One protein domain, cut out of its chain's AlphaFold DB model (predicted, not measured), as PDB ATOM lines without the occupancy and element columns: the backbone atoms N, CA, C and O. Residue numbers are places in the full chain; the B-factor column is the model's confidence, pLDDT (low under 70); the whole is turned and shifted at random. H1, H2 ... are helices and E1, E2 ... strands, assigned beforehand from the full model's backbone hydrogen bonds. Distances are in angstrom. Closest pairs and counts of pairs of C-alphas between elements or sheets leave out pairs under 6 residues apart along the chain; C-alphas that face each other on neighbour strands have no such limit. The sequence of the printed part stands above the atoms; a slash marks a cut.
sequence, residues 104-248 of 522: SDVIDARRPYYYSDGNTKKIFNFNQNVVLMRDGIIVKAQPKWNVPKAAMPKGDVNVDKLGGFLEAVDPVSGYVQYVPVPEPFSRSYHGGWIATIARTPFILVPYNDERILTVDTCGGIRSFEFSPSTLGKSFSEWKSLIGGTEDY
ATOM      1  N   SER A 104      27.588  29.573 -16.492       69.38
ATOM      2  CA  SER A 104      27.430  30.519 -17.603       69.38
ATOM      3  C   SER A 104      26.280  30.114 -18.531       69.38
ATOM      4  O   SER A 104      25.405  30.930 -18.811       69.38
ATOM      5  N   ASP A 105      26.234  28.839 -18.931       84.75
ATOM      6  CA  ASP A 105      25.235  28.298 -19.858       84.75
ATOM      7  C   ASP A 105      24.179  27.473 -19.124       84.75
ATOM      8  O   ASP A 105      24.431  26.344 -18.693       84.75
ATOM      9  N   VAL A 106      22.973  28.025 -18.999       87.81
ATOM     10  CA  VAL A 106      21.848  27.407 -18.281       87.81
ATOM     11  C   VAL A 106      20.876  26.688 -19.215       87.81
ATOM     12  O   VAL A 106      20.841  26.945 -20.419       87.81
ATOM     13  N   ILE A 107      20.057  25.793 -18.658       85.44
ATOM     14  CA  ILE A 107      19.031  25.049 -19.413       85.44
ATOM     15  C   ILE A 107      17.992  25.989 -20.027       85.44
ATOM     16  O   ILE A 107      17.666  25.867 -21.205       85.44
ATOM     17  N   ASP A 108      17.467  26.916 -19.227       85.25
ATOM     18  CA  ASP A 108      16.526  27.934 -19.686       85.25
ATOM     19  C   ASP A 108      16.723  29.203 -18.861       85.25
ATOM     20  O   ASP A 108      16.493  29.203 -17.653       85.25
ATOM     21  N   ALA A 109      17.171  30.281 -19.506       84.06
ATOM     22  CA  ALA A 109      17.390  31.569 -18.854       84.06
ATOM     23  C   ALA A 109      16.078  32.319 -18.561       84.06
ATOM     24  O   ALA A 109      16.085  33.283 -17.787       84.06
ATOM     25  N   ARG A 110      14.951  31.898 -19.157       81.69
ATOM     26  CA  ARG A 110      13.643  32.528 -18.949       81.69
ATOM     27  C   ARG A 110      13.205  32.345 -17.500       81.69
ATOM     28  O   ARG A 110      13.198  31.241 -16.957       81.69
ATOM     29  N   ARG A 111      12.785  33.447 -16.882       77.69
ATOM     30  CA  ARG A 111      12.196  33.453 -15.542       77.69
ATOM     31  C   ARG A 111      10.695  33.691 -15.668       77.69
ATOM     32  O   ARG A 111      10.300  34.555 -16.451       77.69
ATOM     33  N   PRO A 112       9.850  32.966 -14.918       73.69
ATOM     34  CA  PRO A 112       8.441  33.308 -14.823       73.69
ATOM     35  C   PRO A 112       8.279  34.763 -14.380       73.69
ATOM     36  O   PRO A 112       9.060  35.243 -13.559       73.69
ATOM     37  N   TYR A 113       7.259  35.448 -14.898       68.88
ATOM     38  CA  TYR A 113       7.010  36.870 -14.627       68.88
ATOM     39  C   TYR A 113       6.980  37.190 -13.123       68.88
ATOM     40  O   TYR A 113       7.569  38.150 -12.664       68.88
ATOM     41  N   TYR A 114       6.414  36.310 -12.302       67.00
ATOM     42  CA  TYR A 114       6.369  36.503 -10.849       67.00
ATOM     43  C   TYR A 114       7.733  36.337 -10.127       67.00
ATOM     44  O   TYR A 114       7.841  36.645  -8.942       67.00
ATOM     45  N   TYR A 115       8.787  35.889 -10.819       63.66
ATOM     46  CA  TYR A 115      10.177  35.881 -10.334       63.66
ATOM     47  C   TYR A 115      11.038  37.019 -10.914       63.66
ATOM     48  O   TYR A 115      12.229  37.082 -10.593       63.66
ATOM     49  N   SER A 116      10.500  37.893 -11.779       58.97
ATOM     50  CA  SER A 116      11.282  38.998 -12.357       58.97
ATOM     51  C   SER A 116      11.576  40.115 -11.356       58.97
ATOM     52  O   SER A 116      12.557  40.839 -11.527       58.97
ATOM     53  N   ASP A 117      10.780  40.225 -10.293       56.12
ATOM     54  CA  ASP A 117      10.822  41.376  -9.399       56.12
ATOM     55  C   ASP A 117      11.791  41.176  -8.228       56.12
ATOM     56  O   ASP A 117      11.821  40.146  -7.552       56.12
ATOM     57  N   GLY A 118      12.564  42.216  -7.907       55.28
ATOM     58  CA  GLY A 118      13.461  42.226  -6.743       55.28
ATOM     59  C   GLY A 118      12.751  42.025  -5.393       55.28
ATOM     60  O   GLY A 118      13.411  41.723  -4.399       55.28
ATOM     61  N   ASN A 119      11.418  42.148  -5.347       49.81
ATOM     62  CA  ASN A 119      10.610  41.954  -4.143       49.81
ATOM     63  C   ASN A 119      10.352  40.475  -3.800       49.81
ATOM     64  O   ASN A 119      10.300  40.154  -2.614       49.81
ATOM     65  N   THR A 120      10.284  39.549  -4.764       50.97
ATOM     66  CA  THR A 120      10.082  38.115  -4.458       50.97
ATOM     67  C   THR A 120      11.305  37.477  -3.791       50.97
ATOM     68  O   THR A 120      11.158  36.580  -2.964       50.97
ATOM     69  N   LYS A 121      12.516  38.015  -4.014       52.03
ATOM     70  CA  LYS A 121      13.730  37.625  -3.264       52.03
ATOM     71  C   LYS A 121      13.666  37.941  -1.761       52.03
ATOM     72  O   LYS A 121      14.424  37.339  -1.005       52.03
ATOM     73  N   LYS A 122      12.818  38.885  -1.325       51.03
ATOM     74  CA  LYS A 122      12.747  39.336   0.080       51.03
ATOM     75  C   LYS A 122      11.896  38.432   0.979       51.03
ATOM     76  O   LYS A 122      12.072  38.480   2.188       51.03
ATOM     77  N   ILE A 123      11.002  37.620   0.407       51.19
ATOM     78  CA  ILE A 123      10.006  36.818   1.156       51.19
ATOM     79  C   ILE A 123      10.347  35.314   1.124       51.19
ATOM     80  O   ILE A 123       9.748  34.508   1.822       51.19
ATOM     81  N   PHE A 124      11.344  34.926   0.330       60.22
ATOM     82  CA  PHE A 124      11.693  33.533   0.087       60.22
ATOM     83  C   PHE A 124      12.221  32.808   1.336       60.22
ATOM     84  O   PHE A 124      13.236  33.207   1.918       60.22
ATOM     85  N   ASN A 125      11.591  31.689   1.703       63.34
ATOM     86  CA  ASN A 125      12.094  30.823   2.767       63.34
ATOM     87  C   ASN A 125      13.202  29.891   2.246       63.34
ATOM     88  O   ASN A 125      12.966  28.755   1.823       63.34
ATOM     89  N   PHE A 126      14.443  30.371   2.326       61.34
ATOM     90  CA  PHE A 126      15.645  29.620   1.955       61.34
ATOM     91  C   PHE A 126      15.764  28.259   2.663       61.34
ATOM     92  O   PHE A 126      16.325  27.319   2.096       61.34
ATOM     93  N   ASN A 127      15.154  28.098   3.843       62.59
ATOM     94  CA  ASN A 127      15.237  26.849   4.590       62.59
ATOM     95  C   ASN A 127      14.502  25.680   3.919       62.59
ATOM     96  O   ASN A 127      14.872  24.534   4.148       62.59
ATOM     97  N   GLN A 128      13.490  25.929   3.087       67.81
ATOM     98  CA  GLN A 128      12.649  24.866   2.512       67.81
ATOM     99  C   GLN A 128      13.189  24.282   1.196       67.81
ATOM    100  O   GLN A 128      12.626  23.332   0.660       67.81
ATOM    101  N   ASN A 129      14.292  24.826   0.675       76.88
ATOM    102  CA  ASN A 129      14.824  24.463  -0.643       76.88
ATOM    103  C   ASN A 129      16.074  23.583  -0.585       76.88
ATOM    104  O   ASN A 129      16.625  23.246  -1.631       76.88
ATOM    105  N   VAL A 130      16.514  23.206   0.617       83.75
ATOM    106  CA  VAL A 130      17.685  22.356   0.828       83.75
ATOM    107  C   VAL A 130      17.432  21.353   1.952       83.75
ATOM    108  O   VAL A 130      16.916  21.706   3.015       83.75
ATOM    109  N   VAL A 131      17.815  20.102   1.717       85.56
ATOM    110  CA  VAL A 131      17.732  18.992   2.671       85.56
ATOM    111  C   VAL A 131      19.090  18.303   2.732       85.56
ATOM    112  O   VAL A 131      19.722  18.087   1.700       85.56
ATOM    113  N   LEU A 132      19.536  17.962   3.940       84.50
ATOM    114  CA  LEU A 132      20.714  17.134   4.154       84.50
ATOM    115  C   LEU A 132      20.272  15.696   4.444       84.50
ATOM    116  O   LEU A 132      19.492  15.468   5.367       84.50
ATOM    117  N   MET A 133      20.777  14.750   3.658       84.25
ATOM    118  CA  MET A 133      20.554  13.315   3.833       84.25
ATOM    119  C   MET A 133      21.487  12.732   4.895       84.25
ATOM    120  O   MET A 133      22.566  13.271   5.147       84.25
ATOM    121  N   ARG A 134      21.121  11.574   5.455       80.19
ATOM    122  CA  ARG A 134      21.936  10.849   6.446       80.19
ATOM    123  C   ARG A 134      23.369  10.584   5.974       80.19
ATOM    124  O   ARG A 134      24.306  10.782   6.743       80.19
ATOM    125  N   ASP A 135      23.533  10.224   4.704       78.31
ATOM    126  CA  ASP A 135      24.834   9.915   4.093       78.31
ATOM    127  C   ASP A 135      25.670  11.173   3.758       78.31
ATOM    128  O   ASP A 135      26.676  11.084   3.060       78.31
ATOM    129  N   GLY A 136      25.259  12.365   4.214       82.00
ATOM    130  CA  GLY A 136      25.983  13.625   3.995       82.00
ATOM    131  C   GLY A 136      25.713  14.289   2.640       82.00
ATOM    132  O   GLY A 136      26.310  15.321   2.333       82.00
ATOM    133  N   ILE A 137      24.801  13.732   1.837       88.00
ATOM    134  CA  ILE A 137      24.398  14.288   0.538       88.00
ATOM    135  C   ILE A 137      23.464  15.475   0.746       88.00
ATOM    136  O   ILE A 137      22.443  15.377   1.430       88.00
ATOM    137  N   ILE A 138      23.790  16.592   0.106       87.94
ATOM    138  CA  ILE A 138      22.996  17.817   0.127       87.94
ATOM    139  C   ILE A 138      22.106  17.822  -1.110       87.94
ATOM    140  O   ILE A 138      22.608  17.771  -2.228       87.94
ATOM    141  N   VAL A 139      20.793  17.918  -0.926       90.44
ATOM    142  CA  VAL A 139      19.826  17.984  -2.028       90.44
ATOM    143  C   VAL A 139      19.166  19.355  -2.049       90.44
ATOM    144  O   VAL A 139      18.568  19.768  -1.054       90.44
ATOM    145  N   LYS A 140      19.259  20.059  -3.181       89.31
ATOM    146  CA  LYS A 140      18.670  21.387  -3.402       89.31
ATOM    147  C   LYS A 140      17.644  21.363  -4.530       89.31
ATOM    148  O   LYS A 140      17.868  20.734  -5.562       89.31
ATOM    149  N   ALA A 141      16.545  22.095  -4.374       90.19
ATOM    150  CA  ALA A 141      15.602  22.337  -5.464       90.19
ATOM    151  C   ALA A 141      16.101  23.510  -6.316       90.19
ATOM    152  O   ALA A 141      16.211  24.635  -5.825       90.19
ATOM    153  N   GLN A 142      16.405  23.247  -7.587       88.69
ATOM    154  CA  GLN A 142      16.962  24.232  -8.507       88.69
ATOM    155  C   GLN A 142      16.027  24.505  -9.695       88.69
ATOM    156  O   GLN A 142      15.561  23.571 -10.357       88.69
ATOM    157  N   PRO A 143      15.750  25.783 -10.009       88.44
ATOM    158  CA  PRO A 143      15.031  26.150 -11.219       88.44
ATOM    159  C   PRO A 143      15.924  26.021 -12.461       88.44
ATOM    160  O   PRO A 143      17.149  26.020 -12.368       88.44
ATOM    161  N   LYS A 144      15.313  25.989 -13.650       88.50
ATOM    162  CA  LYS A 144      16.017  25.790 -14.937       88.50
ATOM    163  C   LYS A 144      17.120  26.821 -15.210       88.50
ATOM    164  O   LYS A 144      18.132  26.485 -15.816       88.50
ATOM    165  N   TRP A 145      16.948  28.053 -14.726       86.25
ATOM    166  CA  TRP A 145      17.920  29.142 -14.882       86.25
ATOM    167  C   TRP A 145      19.091  29.079 -13.892       86.25
ATOM    168  O   TRP A 145      19.913  29.989 -13.883       86.25
ATOM    169  N   ASN A 146      19.156  28.063 -13.027       85.75
ATOM    170  CA  ASN A 146      20.274  27.838 -12.103       85.75
ATOM    171  C   ASN A 146      20.911  26.448 -12.270       85.75
ATOM    172  O   ASN A 146      21.588  25.956 -11.368       85.75
ATOM    173  N   VAL A 147      20.658  25.803 -13.411       88.44
ATOM    174  CA  VAL A 147      21.146  24.461 -13.744       88.44
ATOM    175  C   VAL A 147      21.899  24.541 -15.072       88.44
ATOM    176  O   VAL A 147      21.363  25.123 -16.020       88.44
ATOM    177  N   PRO A 148      23.118  23.981 -15.168       89.56
ATOM    178  CA  PRO A 148      23.916  24.040 -16.383       89.56
ATOM    179  C   PRO A 148      23.260  23.245 -17.514       89.56
ATOM    180  O   PRO A 148      22.690  22.176 -17.291       89.56
ATOM    181  N   LYS A 149      23.385  23.718 -18.757       86.25
ATOM    182  CA  LYS A 149      22.791  23.065 -19.935       86.25
ATOM    183  C   LYS A 149      23.269  21.616 -20.121       86.25
ATOM    184  O   LYS A 149      22.501  20.769 -20.567       86.25
ATOM    185  N   ALA A 150      24.502  21.318 -19.706       84.00
ATOM    186  CA  ALA A 150      25.090  19.974 -19.720       84.00
ATOM    187  C   ALA A 150      24.359  18.953 -18.823       84.00
ATOM    188  O   ALA A 150      24.511  17.749 -19.018       84.00
ATOM    189  N   ALA A 151      23.556  19.412 -17.858       84.12
ATOM    190  CA  ALA A 151      22.771  18.551 -16.978       84.12
ATOM    191  C   ALA A 151      21.514  17.965 -17.647       84.12
ATOM    192  O   ALA A 151      20.835  17.127 -17.049       84.12
ATOM    193  N   MET A 152      21.180  18.399 -18.867       81.62
ATOM    194  CA  MET A 152      20.051  17.841 -19.605       81.62
ATOM    195  C   MET A 152      20.271  16.350 -19.904       81.62
ATOM    196  O   MET A 152      21.343  15.969 -20.384       81.62
ATOM    197  N   PRO A 153      19.264  15.488 -19.663       76.81
ATOM    198  CA  PRO A 153      19.342  14.087 -20.054       76.81
ATOM    199  C   PRO A 153      19.606  13.956 -21.558       76.81
ATOM    200  O   PRO A 153      19.003  14.664 -22.361       76.81
ATOM    201  N   LYS A 154      20.481  13.023 -21.949       70.69
ATOM    202  CA  LYS A 154      20.722  12.695 -23.362       70.69
ATOM    203  C   LYS A 154      19.465  12.019 -23.940       70.69
ATOM    204  O   LYS A 154      19.228  10.850 -23.651       70.69
ATOM    205  N   GLY A 155      18.659  12.769 -24.692       67.88
ATOM    206  CA  GLY A 155      17.417  12.331 -25.346       67.88
ATOM    207  C   GLY A 155      16.482  13.509 -25.658       67.88
ATOM    208  O   GLY A 155      16.720  14.618 -25.177       67.88
ATOM    209  N   ASP A 156      15.408  13.271 -26.420       63.94
ATOM    210  CA  ASP A 156      14.387  14.280 -26.767       63.94
ATOM    211  C   ASP A 156      13.470  14.606 -25.573       63.94
ATOM    212  O   ASP A 156      12.265  14.344 -25.561       63.94
ATOM    213  N   VAL A 157      14.047  15.164 -24.508       74.06
ATOM    214  CA  VAL A 157      13.286  15.641 -23.350       74.06
ATOM    215  C   VAL A 157      12.841  17.074 -23.606       74.06
ATOM    216  O   VAL A 157      13.655  17.994 -23.673       74.06
ATOM    217  N   ASN A 158      11.527  17.279 -23.705       82.69
ATOM    218  CA  ASN A 158      10.956  18.614 -23.844       82.69
ATOM    219  C   ASN A 158      11.183  19.432 -22.555       82.69
ATOM    220  O   ASN A 158      10.615  19.121 -21.505       82.69
ATOM    221  N   VAL A 159      11.988  20.495 -22.660       82.44
ATOM    222  CA  VAL A 159      12.345  21.402 -21.557       82.44
ATOM    223  C   VAL A 159      11.116  22.046 -20.921       82.44
ATOM    224  O   VAL A 159      11.110  22.267 -19.709       82.44
ATOM    225  N   ASP A 160      10.056  22.318 -21.683       80.50
ATOM    226  CA  ASP A 160       8.842  22.946 -21.158       80.50
ATOM    227  C   ASP A 160       8.113  22.028 -20.173       80.50
ATOM    228  O   ASP A 160       7.590  22.518 -19.180       80.50
ATOM    229  N   LYS A 161       8.190  20.702 -20.359       85.56
ATOM    230  CA  LYS A 161       7.565  19.698 -19.475       85.56
ATOM    231  C   LYS A 161       8.315  19.459 -18.161       85.56
ATOM    232  O   LYS A 161       7.921  18.598 -17.373       85.56
ATOM    233  N   LEU A 162       9.409  20.176 -17.920       88.12
ATOM    234  CA  LEU A 162      10.164  20.105 -16.673       88.12
ATOM    235  C   LEU A 162       9.733  21.236 -15.737       88.12
ATOM    236  O   LEU A 162       9.625  22.386 -16.154       88.12
ATOM    237  N   GLY A 163       9.529  20.938 -14.459       85.81
ATOM    238  CA  GLY A 163       9.300  21.951 -13.428       85.81
ATOM    239  C   GLY A 163      10.609  22.546 -12.898       85.81
ATOM    240  O   GLY A 163      10.666  23.717 -12.534       85.81
ATOM    241  N   GLY A 164      11.679  21.752 -12.882       90.25
ATOM    242  CA  GLY A 164      12.983  22.111 -12.330       90.25
ATOM    243  C   GLY A 164      13.843  20.868 -12.126       90.25
ATOM    244  O   GLY A 164      13.577  19.826 -12.725       90.25
ATOM    245  N   PHE A 165      14.862  20.973 -11.277       92.69
ATOM    246  CA  PHE A 165      15.802  19.893 -10.994       92.69
ATOM    247  C   PHE A 165      16.051  19.751  -9.495       92.69
ATOM    248  O   PHE A 165      15.994  20.725  -8.745       92.69
ATOM    249  N   LEU A 166      16.368  18.533  -9.071       93.25
ATOM    250  CA  LEU A 166      17.000  18.262  -7.788       93.25
ATOM    251  C   LEU A 166      18.502  18.179  -8.012       93.25
ATOM    252  O   LEU A 166      18.973  17.316  -8.747       93.25
ATOM    253  N   GLU A 167      19.237  19.093  -7.403       92.00
ATOM    254  CA  GLU A 167      20.692  19.094  -7.382       92.00
ATOM    255  C   GLU A 167      21.158  18.332  -6.141       92.00
ATOM    256  O   GLU A 167      20.987  18.810  -5.022       92.00
ATOM    257  N   ALA A 168      21.719  17.147  -6.345       91.69
ATOM    258  CA  ALA A 168      22.346  16.341  -5.311       91.69
ATOM    259  C   ALA A 168      23.859  16.563  -5.339       91.69
ATOM    260  O   ALA A 168      24.509  16.332  -6.359       91.69
ATOM    261  N   VAL A 169      24.410  17.011  -4.218       89.31
ATOM    262  CA  VAL A 169      25.827  17.313  -4.036       89.31
ATOM    263  C   VAL A 169      26.379  16.391  -2.964       89.31
ATOM    264  O   VAL A 169      25.870  16.373  -1.844       89.31
ATOM    265  N   ASP A 170      27.430  15.652  -3.296       87.75
ATOM    266  CA  ASP A 170      28.219  14.884  -2.337       87.75
ATOM    267  C   ASP A 170      29.493  15.676  -1.980       87.75
ATOM    268  O   ASP A 170      30.412  15.767  -2.801       87.75
ATOM    269  N   PRO A 171      29.582  16.250  -0.763       80.44
ATOM    270  CA  PRO A 171      30.742  17.030  -0.333       80.44
ATOM    271  C   PRO A 171      32.032  16.214  -0.194       80.44
ATOM    272  O   PRO A 171      33.111  16.804  -0.143       80.44
ATOM    273  N   VAL A 172      31.943  14.886  -0.060       80.38
ATOM    274  CA  VAL A 172      33.102  14.006   0.149       80.38
ATOM    275  C   VAL A 172      33.784  13.705  -1.177       80.38
ATOM    276  O   VAL A 172      35.006  13.783  -1.282       80.38
ATOM    277  N   SER A 173      32.997  13.360  -2.193       79.62
ATOM    278  CA  SER A 173      33.508  13.046  -3.528       79.62
ATOM    279  C   SER A 173      33.597  14.263  -4.453       79.62
ATOM    280  O   SER A 173      34.253  14.188  -5.493       79.62
ATOM    281  N   GLY A 174      32.940  15.368  -4.092       79.75
ATOM    282  CA  GLY A 174      32.813  16.562  -4.924       79.75
ATOM    283  C   GLY A 174      31.862  16.381  -6.111       79.75
ATOM    284  O   GLY A 174      31.844  17.231  -7.001       79.75
ATOM    285  N   TYR A 175      31.088  15.289  -6.160       84.19
ATOM    286  CA  TYR A 175      30.158  15.036  -7.257       84.19
ATOM    287  C   TYR A 175      28.878  15.861  -7.117       84.19
ATOM    288  O   TYR A 175      28.259  15.916  -6.056       84.19
ATOM    289  N   VAL A 176      28.455  16.445  -8.239       88.06
ATOM    290  CA  VAL A 176      27.173  17.139  -8.389       88.06
ATOM    291  C   VAL A 176      26.354  16.408  -9.444       88.06
ATOM    292  O   VAL A 176      26.830  16.166 -10.554       88.06
ATOM    293  N   GLN A 177      25.117  16.056  -9.110       89.06
ATOM    294  CA  GLN A 177      24.183  15.403 -10.015       89.06
ATOM    295  C   GLN A 177      22.850  16.144 -10.036       89.06
ATOM    296  O   GLN A 177      22.335  16.551  -9.000       89.06
ATOM    297  N   TYR A 178      22.262  16.265 -11.222       91.38
ATOM    298  CA  TYR A 178      20.956  16.882 -11.412       91.38
ATOM    299  C   TYR A 178      19.929  15.829 -11.817       91.38
ATOM    300  O   TYR A 178      20.148  15.059 -12.754       91.38
ATOM    301  N   VAL A 179      18.797  15.800 -11.120       92.12
ATOM    302  CA  VAL A 179      17.668  14.913 -11.414       92.12
ATOM    303  C   VAL A 179      16.481  15.765 -11.866       92.12
ATOM    304  O   VAL A 179      16.040  16.623 -11.101       92.12
ATOM    305  N   PRO A 180      15.959  15.578 -13.092       91.88
ATOM    306  CA  PRO A 180      14.835  16.366 -13.585       91.88
ATOM    307  C   PRO A 180      13.554  16.045 -12.809       91.88
ATOM    308  O   PRO A 180      13.223  14.880 -12.584       91.88
ATOM    309  N   VAL A 181      12.801  17.084 -12.456       91.25
ATOM    310  CA  VAL A 181      11.466  16.962 -11.862       91.25
ATOM    311  C   VAL A 181      10.436  17.402 -12.904       91.25
ATOM    312  O   VAL A 181      10.529  18.531 -13.399       91.25
ATOM    313  N   PRO A 182       9.460  16.545 -13.262       89.50
ATOM    314  CA  PRO A 182       8.401  16.904 -14.200       89.50
ATOM    315  C   PRO A 182       7.589  18.113 -13.731       89.50
ATOM    316  O   PRO A 182       7.452  18.355 -12.531       89.50
ATOM    317  N   GLU A 183       7.034  18.860 -14.679       86.81
ATOM    318  CA  GLU A 183       6.087  19.934 -14.383       86.81
ATOM    319  C   GLU A 183       4.840  19.367 -13.657       86.81
ATOM    320  O   GLU A 183       4.452  18.216 -13.911       86.81
ATOM    321  N   PRO A 184       4.216  20.122 -12.729       83.12
ATOM    322  CA  PRO A 184       2.931  19.729 -12.160       83.12
ATOM    323  C   PRO A 184       1.879  19.505 -13.258       83.12
ATOM    324  O   PRO A 184       1.911  20.145 -14.307       83.12
ATOM    325  N   PHE A 185       0.918  18.613 -13.004       79.19
ATOM    326  CA  PHE A 185      -0.111  18.251 -13.990       79.19
ATOM    327  C   PHE A 185      -0.997  19.437 -14.406       79.19
ATOM    328  O   PHE A 185      -1.452  19.511 -15.545       79.19
ATOM    329  N   SER A 186      -1.228  20.381 -13.494       78.25
ATOM    330  CA  SER A 186      -1.919  21.641 -13.768       78.25
ATOM    331  C   SER A 186      -1.059  22.822 -13.325       78.25
ATOM    332  O   SER A 186      -0.246  22.712 -12.413       78.25
ATOM    333  N   ARG A 187      -1.204  23.977 -13.975       71.75
ATOM    334  CA  ARG A 187      -0.517  25.200 -13.543       71.75
ATOM    335  C   ARG A 187      -1.395  25.938 -12.542       71.75
ATOM    336  O   ARG A 187      -2.561  26.201 -12.820       71.75
ATOM    337  N   SER A 188      -0.836  26.282 -11.385       69.50
ATOM    338  CA  SER A 188      -1.522  27.142 -10.420       69.50
ATOM    339  C   SER A 188      -1.497  28.598 -10.891       69.50
ATOM    340  O   SER A 188      -0.454  29.103 -11.306       69.50
ATOM    341  N   TYR A 189      -2.627  29.297 -10.767       71.31
ATOM    342  CA  TYR A 189      -2.719  30.738 -11.035       71.31
ATOM    343  C   TYR A 189      -2.083  31.593  -9.923       71.31
ATOM    344  O   TYR A 189      -1.876  32.792 -10.099       71.31
ATOM    345  N   HIS A 190      -1.705  30.990  -8.790       73.31
ATOM    346  CA  HIS A 190      -1.135  31.682  -7.630       73.31
ATOM    347  C   HIS A 190       0.402  31.768  -7.664       73.31
ATOM    348  O   HIS A 190       1.060  31.625  -6.632       73.31
ATOM    349  N   GLY A 191       0.994  32.017  -8.838       71.75
ATOM    350  CA  GLY A 191       2.454  32.060  -9.023       71.75
ATOM    351  C   GLY A 191       3.176  33.028  -8.075       71.75
ATOM    352  O   GLY A 191       4.231  32.692  -7.542       71.75
ATOM    353  N   GLY A 192       2.566  34.183  -7.781       73.88
ATOM    354  CA  GLY A 192       3.105  35.157  -6.825       73.88
ATOM    355  C   GLY A 192       3.210  34.621  -5.393       73.88
ATOM    356  O   GLY A 192       4.231  34.822  -4.746       73.88
ATOM    357  N   TRP A 193       2.201  33.883  -4.914       75.75
ATOM    358  CA  TRP A 193       2.254  33.227  -3.601       75.75
ATOM    359  C   TRP A 193       3.267  32.081  -3.595       75.75
ATOM    360  O   TRP A 193       4.084  31.993  -2.683       75.75
ATOM    361  N   ILE A 194       3.294  31.254  -4.643       73.94
ATOM    362  CA  ILE A 194       4.254  30.143  -4.764       73.94
ATOM    363  C   ILE A 194       5.699  30.653  -4.695       73.94
ATOM    364  O   ILE A 194       6.522  30.052  -4.010       73.94
ATOM    365  N   ALA A 195       5.989  31.793  -5.325       72.44
ATOM    366  CA  ALA A 195       7.310  32.415  -5.294       72.44
ATOM    367  C   ALA A 195       7.748  32.912  -3.907       72.44
ATOM    368  O   ALA A 195       8.939  33.132  -3.689       72.44
ATOM    369  N   THR A 196       6.818  33.070  -2.957       72.00
ATOM    370  CA  THR A 196       7.163  33.336  -1.547       72.00
ATOM    371  C   THR A 196       7.633  32.078  -0.810       72.00
ATOM    372  O   THR A 196       8.321  32.178   0.202       72.00
ATOM    373  N   ILE A 197       7.314  30.890  -1.332       72.69
ATOM    374  CA  ILE A 197       7.532  29.601  -0.662       72.69
ATOM    375  C   ILE A 197       8.718  28.851  -1.280       72.69
ATOM    376  O   ILE A 197       9.620  28.415  -0.567       72.69
ATOM    377  N   ALA A 198       8.734  28.710  -2.606       76.62
ATOM    378  CA  ALA A 198       9.729  27.938  -3.344       76.62
ATOM    379  C   ALA A 198      10.192  28.680  -4.597       76.62
ATOM    380  O   ALA A 198       9.589  29.668  -4.991       76.62
ATOM    381  N   ARG A 199      11.317  28.233  -5.175       77.75
ATOM    382  CA  ARG A 199      11.925  28.765  -6.415       77.75
ATOM    383  C   ARG A 199      11.526  27.947  -7.641       77.75
ATOM    384  O   ARG A 199      11.684  28.370  -8.784       77.75
ATOM    385  N   THR A 200      11.020  26.760  -7.367       84.56
ATOM    386  CA  THR A 200      10.525  25.744  -8.281       84.56
ATOM    387  C   THR A 200       9.015  25.592  -8.077       84.56
ATOM    388  O   THR A 200       8.496  25.977  -7.030       84.56
ATOM    389  N   PRO A 201       8.274  25.001  -9.027       83.31
ATOM    390  CA  PRO A 201       6.845  24.696  -8.866       83.31
ATOM    391  C   PRO A 201       6.587  23.496  -7.925       83.31
ATOM    392  O   PRO A 201       5.543  22.850  -7.989       83.31
ATOM    393  N   PHE A 202       7.558  23.166  -7.075       87.00
ATOM    394  CA  PHE A 202       7.513  22.109  -6.075       87.00
ATOM    395  C   PHE A 202       8.408  22.483  -4.888       87.00
ATOM    396  O   PHE A 202       9.387  23.211  -5.060       87.00
ATOM    397  N   ILE A 203       8.083  21.957  -3.709       86.50
ATOM    398  CA  ILE A 203       8.867  22.077  -2.469       86.50
ATOM    399  C   ILE A 203       9.547  20.751  -2.130       86.50
ATOM    400  O   ILE A 203       9.047  19.687  -2.504       86.50
ATOM    401  N   LEU A 204      10.657  20.811  -1.391       88.00
ATOM    402  CA  LEU A 204      11.312  19.631  -0.828       88.00
ATOM    403  C   LEU A 204      10.820  19.364   0.589       88.00
ATOM    404  O   LEU A 204      10.785  20.263   1.426       88.00
ATOM    405  N   VAL A 205      10.486  18.107   0.865       87.44
ATOM    406  CA  VAL A 205      10.045  17.654   2.183       87.44
ATOM    407  C   VAL A 205      10.865  16.424   2.583       87.44
ATOM    408  O   VAL A 205      10.812  15.411   1.880       87.44
ATOM    409  N   PRO A 206      11.625  16.474   3.692       83.56
ATOM    410  CA  PRO A 206      12.250  15.275   4.237       83.56
ATOM    411  C   PRO A 206      11.156  14.342   4.769       83.56
ATOM    412  O   PRO A 206      10.319  14.767   5.566       83.56
ATOM    413  N   TYR A 207      11.135  13.087   4.315       82.38
ATOM    414  CA  TYR A 207      10.163  12.091   4.785       82.38
ATOM    415  C   TYR A 207      10.769  11.170   5.838       82.38
ATOM    416  O   TYR A 207      10.179  10.948   6.892       82.38
ATOM    417  N   ASN A 208      11.967  10.665   5.561       81.06
ATOM    418  CA  ASN A 208      12.801   9.935   6.502       81.06
ATOM    419  C   ASN A 208      14.278  10.151   6.131       81.06
ATOM    420  O   ASN A 208      14.592  10.901   5.207       81.06
ATOM    421  N   ASP A 209      15.179   9.467   6.829       75.12
ATOM    422  CA  ASP A 209      16.627   9.562   6.605       75.12
ATOM    423  C   ASP A 209      17.089   9.054   5.222       75.12
ATOM    424  O   ASP A 209      18.224   9.304   4.815       75.12
ATOM    425  N   GLU A 210      16.219   8.337   4.502       79.62
ATOM    426  CA  GLU A 210      16.523   7.613   3.261       79.62
ATOM    427  C   GLU A 210      15.890   8.251   2.015       79.62
ATOM    428  O   GLU A 210      16.425   8.133   0.908       79.62
ATOM    429  N   ARG A 211      14.758   8.945   2.174       86.62
ATOM    430  CA  ARG A 211      13.908   9.442   1.089       86.62
ATOM    431  C   ARG A 211      13.532  10.901   1.271       86.62
ATOM    432  O   ARG A 211      13.133  11.351   2.347       86.62
ATOM    433  N   ILE A 212      13.537  11.606   0.146       90.69
ATOM    434  CA  ILE A 212      13.012  12.964   0.029       90.69
ATOM    435  C   ILE A 212      11.757  12.933  -0.827       90.69
ATOM    436  O   ILE A 212      11.697  12.243  -1.846       90.69
ATOM    437  N   LEU A 213      10.765  13.721  -0.431       92.25
ATOM    438  CA  LEU A 213       9.576  13.955  -1.227       92.25
ATOM    439  C   LEU A 213       9.661  15.319  -1.904       92.25
ATOM    440  O   LEU A 213      10.061  16.306  -1.288       92.25
ATOM    441  N   THR A 214       9.225  15.387  -3.157       91.81
ATOM    442  CA  THR A 214       8.803  16.658  -3.748       91.81
ATOM    443  C   THR A 214       7.293  16.729  -3.713       91.81
ATOM    444  O   THR A 214       6.634  15.797  -4.184       91.81
ATOM    445  N   VAL A 215       6.758  17.841  -3.223       89.50
ATOM    446  CA  VAL A 215       5.326  18.136  -3.292       89.50
ATOM    447  C   VAL A 215       5.138  19.267  -4.282       89.50
ATOM    448  O   VAL A 215       5.696  20.351  -4.104       89.50
ATOM    449  N   ASP A 216       4.408  18.997  -5.355       86.81
ATOM    450  CA  ASP A 216       4.097  19.998  -6.360       86.81
ATOM    451  C   ASP A 216       2.894  20.866  -5.965       86.81
ATOM    452  O   ASP A 216       2.130  20.549  -5.048       86.81
ATOM    453  N   THR A 217       2.724  21.991  -6.658       78.44
ATOM    454  CA  THR A 217       1.666  22.975  -6.371       78.44
ATOM    455  C   THR A 217       0.245  22.449  -6.560       78.44
ATOM    456  O   THR A 217      -0.706  23.137  -6.197       78.44
ATOM    457  N   CYS A 218       0.089  21.258  -7.135       81.38
ATOM    458  CA  CYS A 218      -1.196  20.628  -7.422       81.38
ATOM    459  C   CYS A 218      -1.455  19.410  -6.531       81.38
ATOM    460  O   CYS A 218      -2.434  18.696  -6.742       81.38
ATOM    461  N   GLY A 219      -0.597  19.175  -5.533       81.88
ATOM    462  CA  GLY A 219      -0.702  18.053  -4.605       81.88
ATOM    463  C   GLY A 219      -0.083  16.752  -5.121       81.88
ATOM    464  O   GLY A 219      -0.245  15.711  -4.487       81.88
ATOM    465  N   GLY A 220       0.635  16.779  -6.242       87.38
ATOM    466  CA  GLY A 220       1.413  15.647  -6.726       87.38
ATOM    467  C   GLY A 220       2.650  15.425  -5.858       87.38
ATOM    468  O   GLY A 220       3.501  16.304  -5.706       87.38
ATOM    469  N   ILE A 221       2.752  14.226  -5.292       92.00
ATOM    470  CA  ILE A 221       3.849  13.816  -4.415       92.00
ATOM    471  C   ILE A 221       4.736  12.838  -5.180       92.00
ATOM    472  O   ILE A 221       4.250  11.861  -5.749       92.00
ATOM    473  N   ARG A 222       6.047  13.083  -5.187       91.75
ATOM    474  CA  ARG A 222       7.045  12.177  -5.778       91.75
ATOM    475  C   ARG A 222       8.112  11.864  -4.742       91.75
ATOM    476  O   ARG A 222       8.515  12.762  -4.012       91.75
ATOM    477  N   SER A 223       8.556  10.613  -4.693       92.19
ATOM    478  CA  SER A 223       9.601  10.148  -3.777       92.19
ATOM    479  C   SER A 223      10.909   9.932  -4.522       92.19
ATOM    480  O   SER A 223      10.911   9.342  -5.599       92.19
ATOM    481  N   PHE A 224      12.010  10.370  -3.920       91.44
ATOM    482  CA  PHE A 224      13.358  10.265  -4.463       91.44
ATOM    483  C   PHE A 224      14.311   9.651  -3.441       91.44
ATOM    484  O   PHE A 224      14.234   9.944  -2.246       91.44
ATOM    485  N   GLU A 225      15.234   8.838  -3.943       89.56
ATOM    486  CA  GLU A 225      16.330   8.232  -3.191       89.56
ATOM    487  C   GLU A 225      17.649   8.744  -3.773       89.56
ATOM    488  O   GLU A 225      17.902   8.615  -4.971       89.56
ATOM    489  N   PHE A 226      18.473   9.354  -2.924       86.38
ATOM    490  CA  PHE A 226      19.780   9.905  -3.308       86.38
ATOM    491  C   PHE A 226      20.944   9.214  -2.601       86.38
ATOM    492  O   PHE A 226      22.088   9.352  -3.027       86.38
ATOM    493  N   SER A 227      20.664   8.477  -1.527       82.25
ATOM    494  CA  SER A 227      21.681   7.776  -0.756       82.25
ATOM    495  C   SER A 227      22.205   6.564  -1.554       82.25
ATOM    496  O   SER A 227      21.405   5.755  -2.030       82.25
ATOM    497  N   PRO A 228      23.531   6.389  -1.717       81.06
ATOM    498  CA  PRO A 228      24.090   5.264  -2.465       81.06
ATOM    499  C   PRO A 228      23.748   3.906  -1.847       81.06
ATOM    500  O   PRO A 228      23.555   2.929  -2.572       81.06
ATOM    501  N   SER A 229      23.667   3.842  -0.514       80.25
ATOM    502  CA  SER A 229      23.367   2.615   0.226       80.25
ATOM    503  C   SER A 229      21.922   2.159  -0.011       80.25
ATOM    504  O   SER A 229      21.683   1.002  -0.370       80.25
ATOM    505  N   THR A 230      20.969   3.085   0.099       83.31
ATOM    506  CA  THR A 230      19.543   2.840  -0.173       83.31
ATOM    507  C   THR A 230      19.300   2.534  -1.645       83.31
ATOM    508  O   THR A 230      18.710   1.502  -1.965       83.31
ATOM    509  N   LEU A 231      19.868   3.335  -2.550       85.44
ATOM    510  CA  LEU A 231      19.721   3.152  -3.992       85.44
ATOM    511  C   LEU A 231      20.269   1.797  -4.456       85.44
ATOM    512  O   LEU A 231      19.663   1.158  -5.313       85.44
ATOM    513  N   GLY A 232      21.385   1.322  -3.891       84.62
ATOM    514  CA  GLY A 232      21.939   0.004  -4.214       84.62
ATOM    515  C   GLY A 232      21.012  -1.148  -3.808       84.62
ATOM    516  O   GLY A 232      20.830  -2.103  -4.574       84.62
ATOM    517  N   LYS A 233      20.374  -1.033  -2.638       85.81
ATOM    518  CA  LYS A 233      19.382  -2.002  -2.158       85.81
ATOM    519  C   LYS A 233      18.127  -1.975  -3.026       85.81
ATOM    520  O   LYS A 233      17.738  -3.013  -3.552       85.81
ATOM    521  N   SER A 234      17.548  -0.797  -3.244       84.44
ATOM    522  CA  SER A 234      16.330  -0.629  -4.041       84.44
ATOM    523  C   SER A 234      16.539  -0.999  -5.508       84.44
ATOM    524  O   SER A 234      15.655  -1.592  -6.122       84.44
ATOM    525  N   PHE A 235      17.726  -0.753  -6.066       82.69
ATOM    526  CA  PHE A 235      18.095  -1.238  -7.394       82.69
ATOM    527  C   PHE A 235      18.184  -2.768  -7.451       82.69
ATOM    528  O   PHE A 235      17.713  -3.364  -8.416       82.69
ATOM    529  N   SER A 236      18.747  -3.412  -6.427       80.56
ATOM    530  CA  SER A 236      18.813  -4.879  -6.354       80.56
ATOM    531  C   SER A 236      17.427  -5.508  -6.188       80.56
ATOM    532  O   SER A 236      17.110  -6.477  -6.876       80.56
ATOM    533  N   GLU A 237      16.571  -4.931  -5.340       79.44
ATOM    534  CA  GLU A 237      15.166  -5.336  -5.192       79.44
ATOM    535  C   GLU A 237      14.405  -5.168  -6.509       79.44
ATOM    536  O   GLU A 237      13.745  -6.097  -6.968       79.44
ATOM    537  N   TRP A 238      14.552  -4.015  -7.168       78.06
ATOM    538  CA  TRP A 238      13.976  -3.785  -8.489       78.06
ATOM    539  C   TRP A 238      14.475  -4.816  -9.504       78.06
ATOM    540  O   TRP A 238      13.656  -5.405 -10.205       78.06
ATOM    541  N   LYS A 239      15.785  -5.100  -9.535       71.56
ATOM    542  CA  LYS A 239      16.399  -6.108 -10.414       71.56
ATOM    543  C   LYS A 239      15.814  -7.506 -10.175       71.56
ATOM    544  O   LYS A 239      15.560  -8.228 -11.137       71.56
ATOM    545  N   SER A 240      15.565  -7.863  -8.917       65.44
ATOM    546  CA  SER A 240      14.896  -9.112  -8.542       65.44
ATOM    547  C   SER A 240      13.435  -9.140  -9.010       65.44
ATOM    548  O   SER A 240      13.012 -10.117  -9.622       65.44
ATOM    549  N   LEU A 241      12.682  -8.052  -8.826       62.44
ATOM    550  CA  LEU A 241      11.274  -7.950  -9.240       62.44
ATOM    551  C   LEU A 241      11.087  -8.032 -10.761       62.44
ATOM    552  O   LEU A 241      10.142  -8.661 -11.251       62.44
ATOM    553  N   ILE A 242      11.989  -7.418 -11.526       65.69
ATOM    554  CA  ILE A 242      11.975  -7.508 -12.992       65.69
ATOM    555  C   ILE A 242      12.560  -8.830 -13.508       65.69
ATOM    556  O   ILE A 242      12.423  -9.108 -14.691       65.69
ATOM    557  N   GLY A 243      13.133  -9.673 -12.639       56.72
ATOM    558  CA  GLY A 243      13.668 -10.988 -13.005       56.72
ATOM    559  C   GLY A 243      15.029 -10.949 -13.706       56.72
ATOM    560  O   GLY A 243      15.386 -11.906 -14.376       56.72
ATOM    561  N   GLY A 244      15.809  -9.873 -13.566       52.34
ATOM    562  CA  GLY A 244      17.080  -9.691 -14.283       52.34
ATOM    563  C   GLY A 244      18.277 -10.477 -13.723       52.34
ATOM    564  O   GLY A 244      19.419 -10.106 -13.994       52.34
ATOM    565  N   THR A 245      18.046 -11.468 -12.860       48.19
ATOM    566  CA  THR A 245      19.086 -12.315 -12.238       48.19
ATOM    567  C   THR A 245      19.035 -13.772 -12.674       48.19
ATOM    568  O   THR A 245      19.955 -14.511 -12.349       48.19
ATOM    569  N   GLU A 246      17.992 -14.188 -13.385       51.12
ATOM    570  CA  GLU A 246      17.974 -15.493 -14.035       51.12
ATOM    571  C   GLU A 246      18.426 -15.268 -15.483       51.12
ATOM    572  O   GLU A 246      17.813 -14.478 -16.202       51.12
ATOM    573  N   ASP A 247      19.544 -15.891 -15.871       46.88
ATOM    574  CA  ASP A 247      19.951 -16.036 -17.272       46.88
ATOM    575  C   ASP A 247      18.821 -16.773 -17.992       46.88
ATOM    576  O   ASP A 247      18.723 -18.000 -17.961       46.88
ATOM    577  N   TYR A 248      17.899 -16.017 -18.569       51.97
ATOM    578  CA  TYR A 248      16.921 -16.562 -19.488       51.97
ATOM    579  C   TYR A 248      17.502 -16.500 -20.890       51.97
ATOM    580  O   TYR A 248      18.097 -15.485 -21.259       51.97
TER     581      TYR A 248
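What this domain is: This is residues 104 to 248 of the 522 residues of an uncharacterized protein of Dictyocaulus viviparus (UniProt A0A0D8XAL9). Two antiparallel sheets make a small sandwich, partly face to face, with E5 of the one close to E1 and E2 of the other. H2 and the stretch of residues 104 to 125 lie toward one end, and at the opposite end H3 leads away as an arm, where residues 237 to 243 stick out. The printed part has 145 residues with three named helices and seven named strands, in the order H1 E1 E2 E3 E4 H2 E5 E6 E7 H3; the class is mixed, with 66 residues, under half, in named elements. The sheets run E1 E2 E3 E4 and E5 E6 E7. The whole is compact, with a radius of gyration of the C-alphas of 16.8 A, yet elongated, spanning 58 by 33 by 33 A.

Where its parts are: Pass residues 104 to 125, which hold no named element, and find C-alpha 126 at (15.645, 29.620, 1.955), where H1, residues 126 to 129, begins. E1 is residues 130 to 132 and E2 residues 138 to 142. E3, residues 162 to 170, starts at (10.164, 20.105, -16.673) and runs 23.6 A; E4, residues 175 to 182, runs 22.9 A. Next come H2, residues 191 to 197, E5, residues 202 to 206, E6, residues 211 to 216, at 16.2 A, and E7, residues 221 to 225. H3, residues 228 to 241, runs 19.6 A to C-alpha 241 at (11.274, -7.950, -9.240).

How they stand to each other: Look first at the strongly twisted sheet E1 E2 E3 E4, a meander, each strand the antiparallel neighbour of the one before. In the hairpin E1 and E2, N 131 and O 139 are 2.9 A apart; in E2 and E3, N 140 and O 167 are 2.8 A apart; in E3 and E4, N 168 and O 177 are 2.8 A apart. E5 E6 E7 is a second meander, with N 205 and O 213 at 2.8 A and N 224 and O 212 at 2.8 A. The two sheets form a sandwich, two sheets face to face, their best planes 23 degrees apart; the closest C-alphas of E1 and E5 are those of Val 131 and Pro 206, 6.8 A, while E4 and E7 are apart. H1 only grazes both sheets, and H2 is on neither. H3 only just is on the sheet E5 E6 E7, with 5 pairs of C-alphas within 10 A, and only grazes it with residues 230 to 234. In H3 every O i to N i+4 pair is within hydrogen-bond range; in H2 1 of 3 is, beside 3 of 4 O i to N i+3 pairs, and H1 is too short for an O i to N i+4 pair.

The domain as a whole: The C-alphas farthest apart, of Asn 119 and Tyr 248, are 60.8 A from each other. The printed part has no cut, and the link E2 to E3 is long, with 19 residues. Mean pLDDT of the printed part is 78.8; 29 residues are under 70, among them 113 to 128 and 240 to 248.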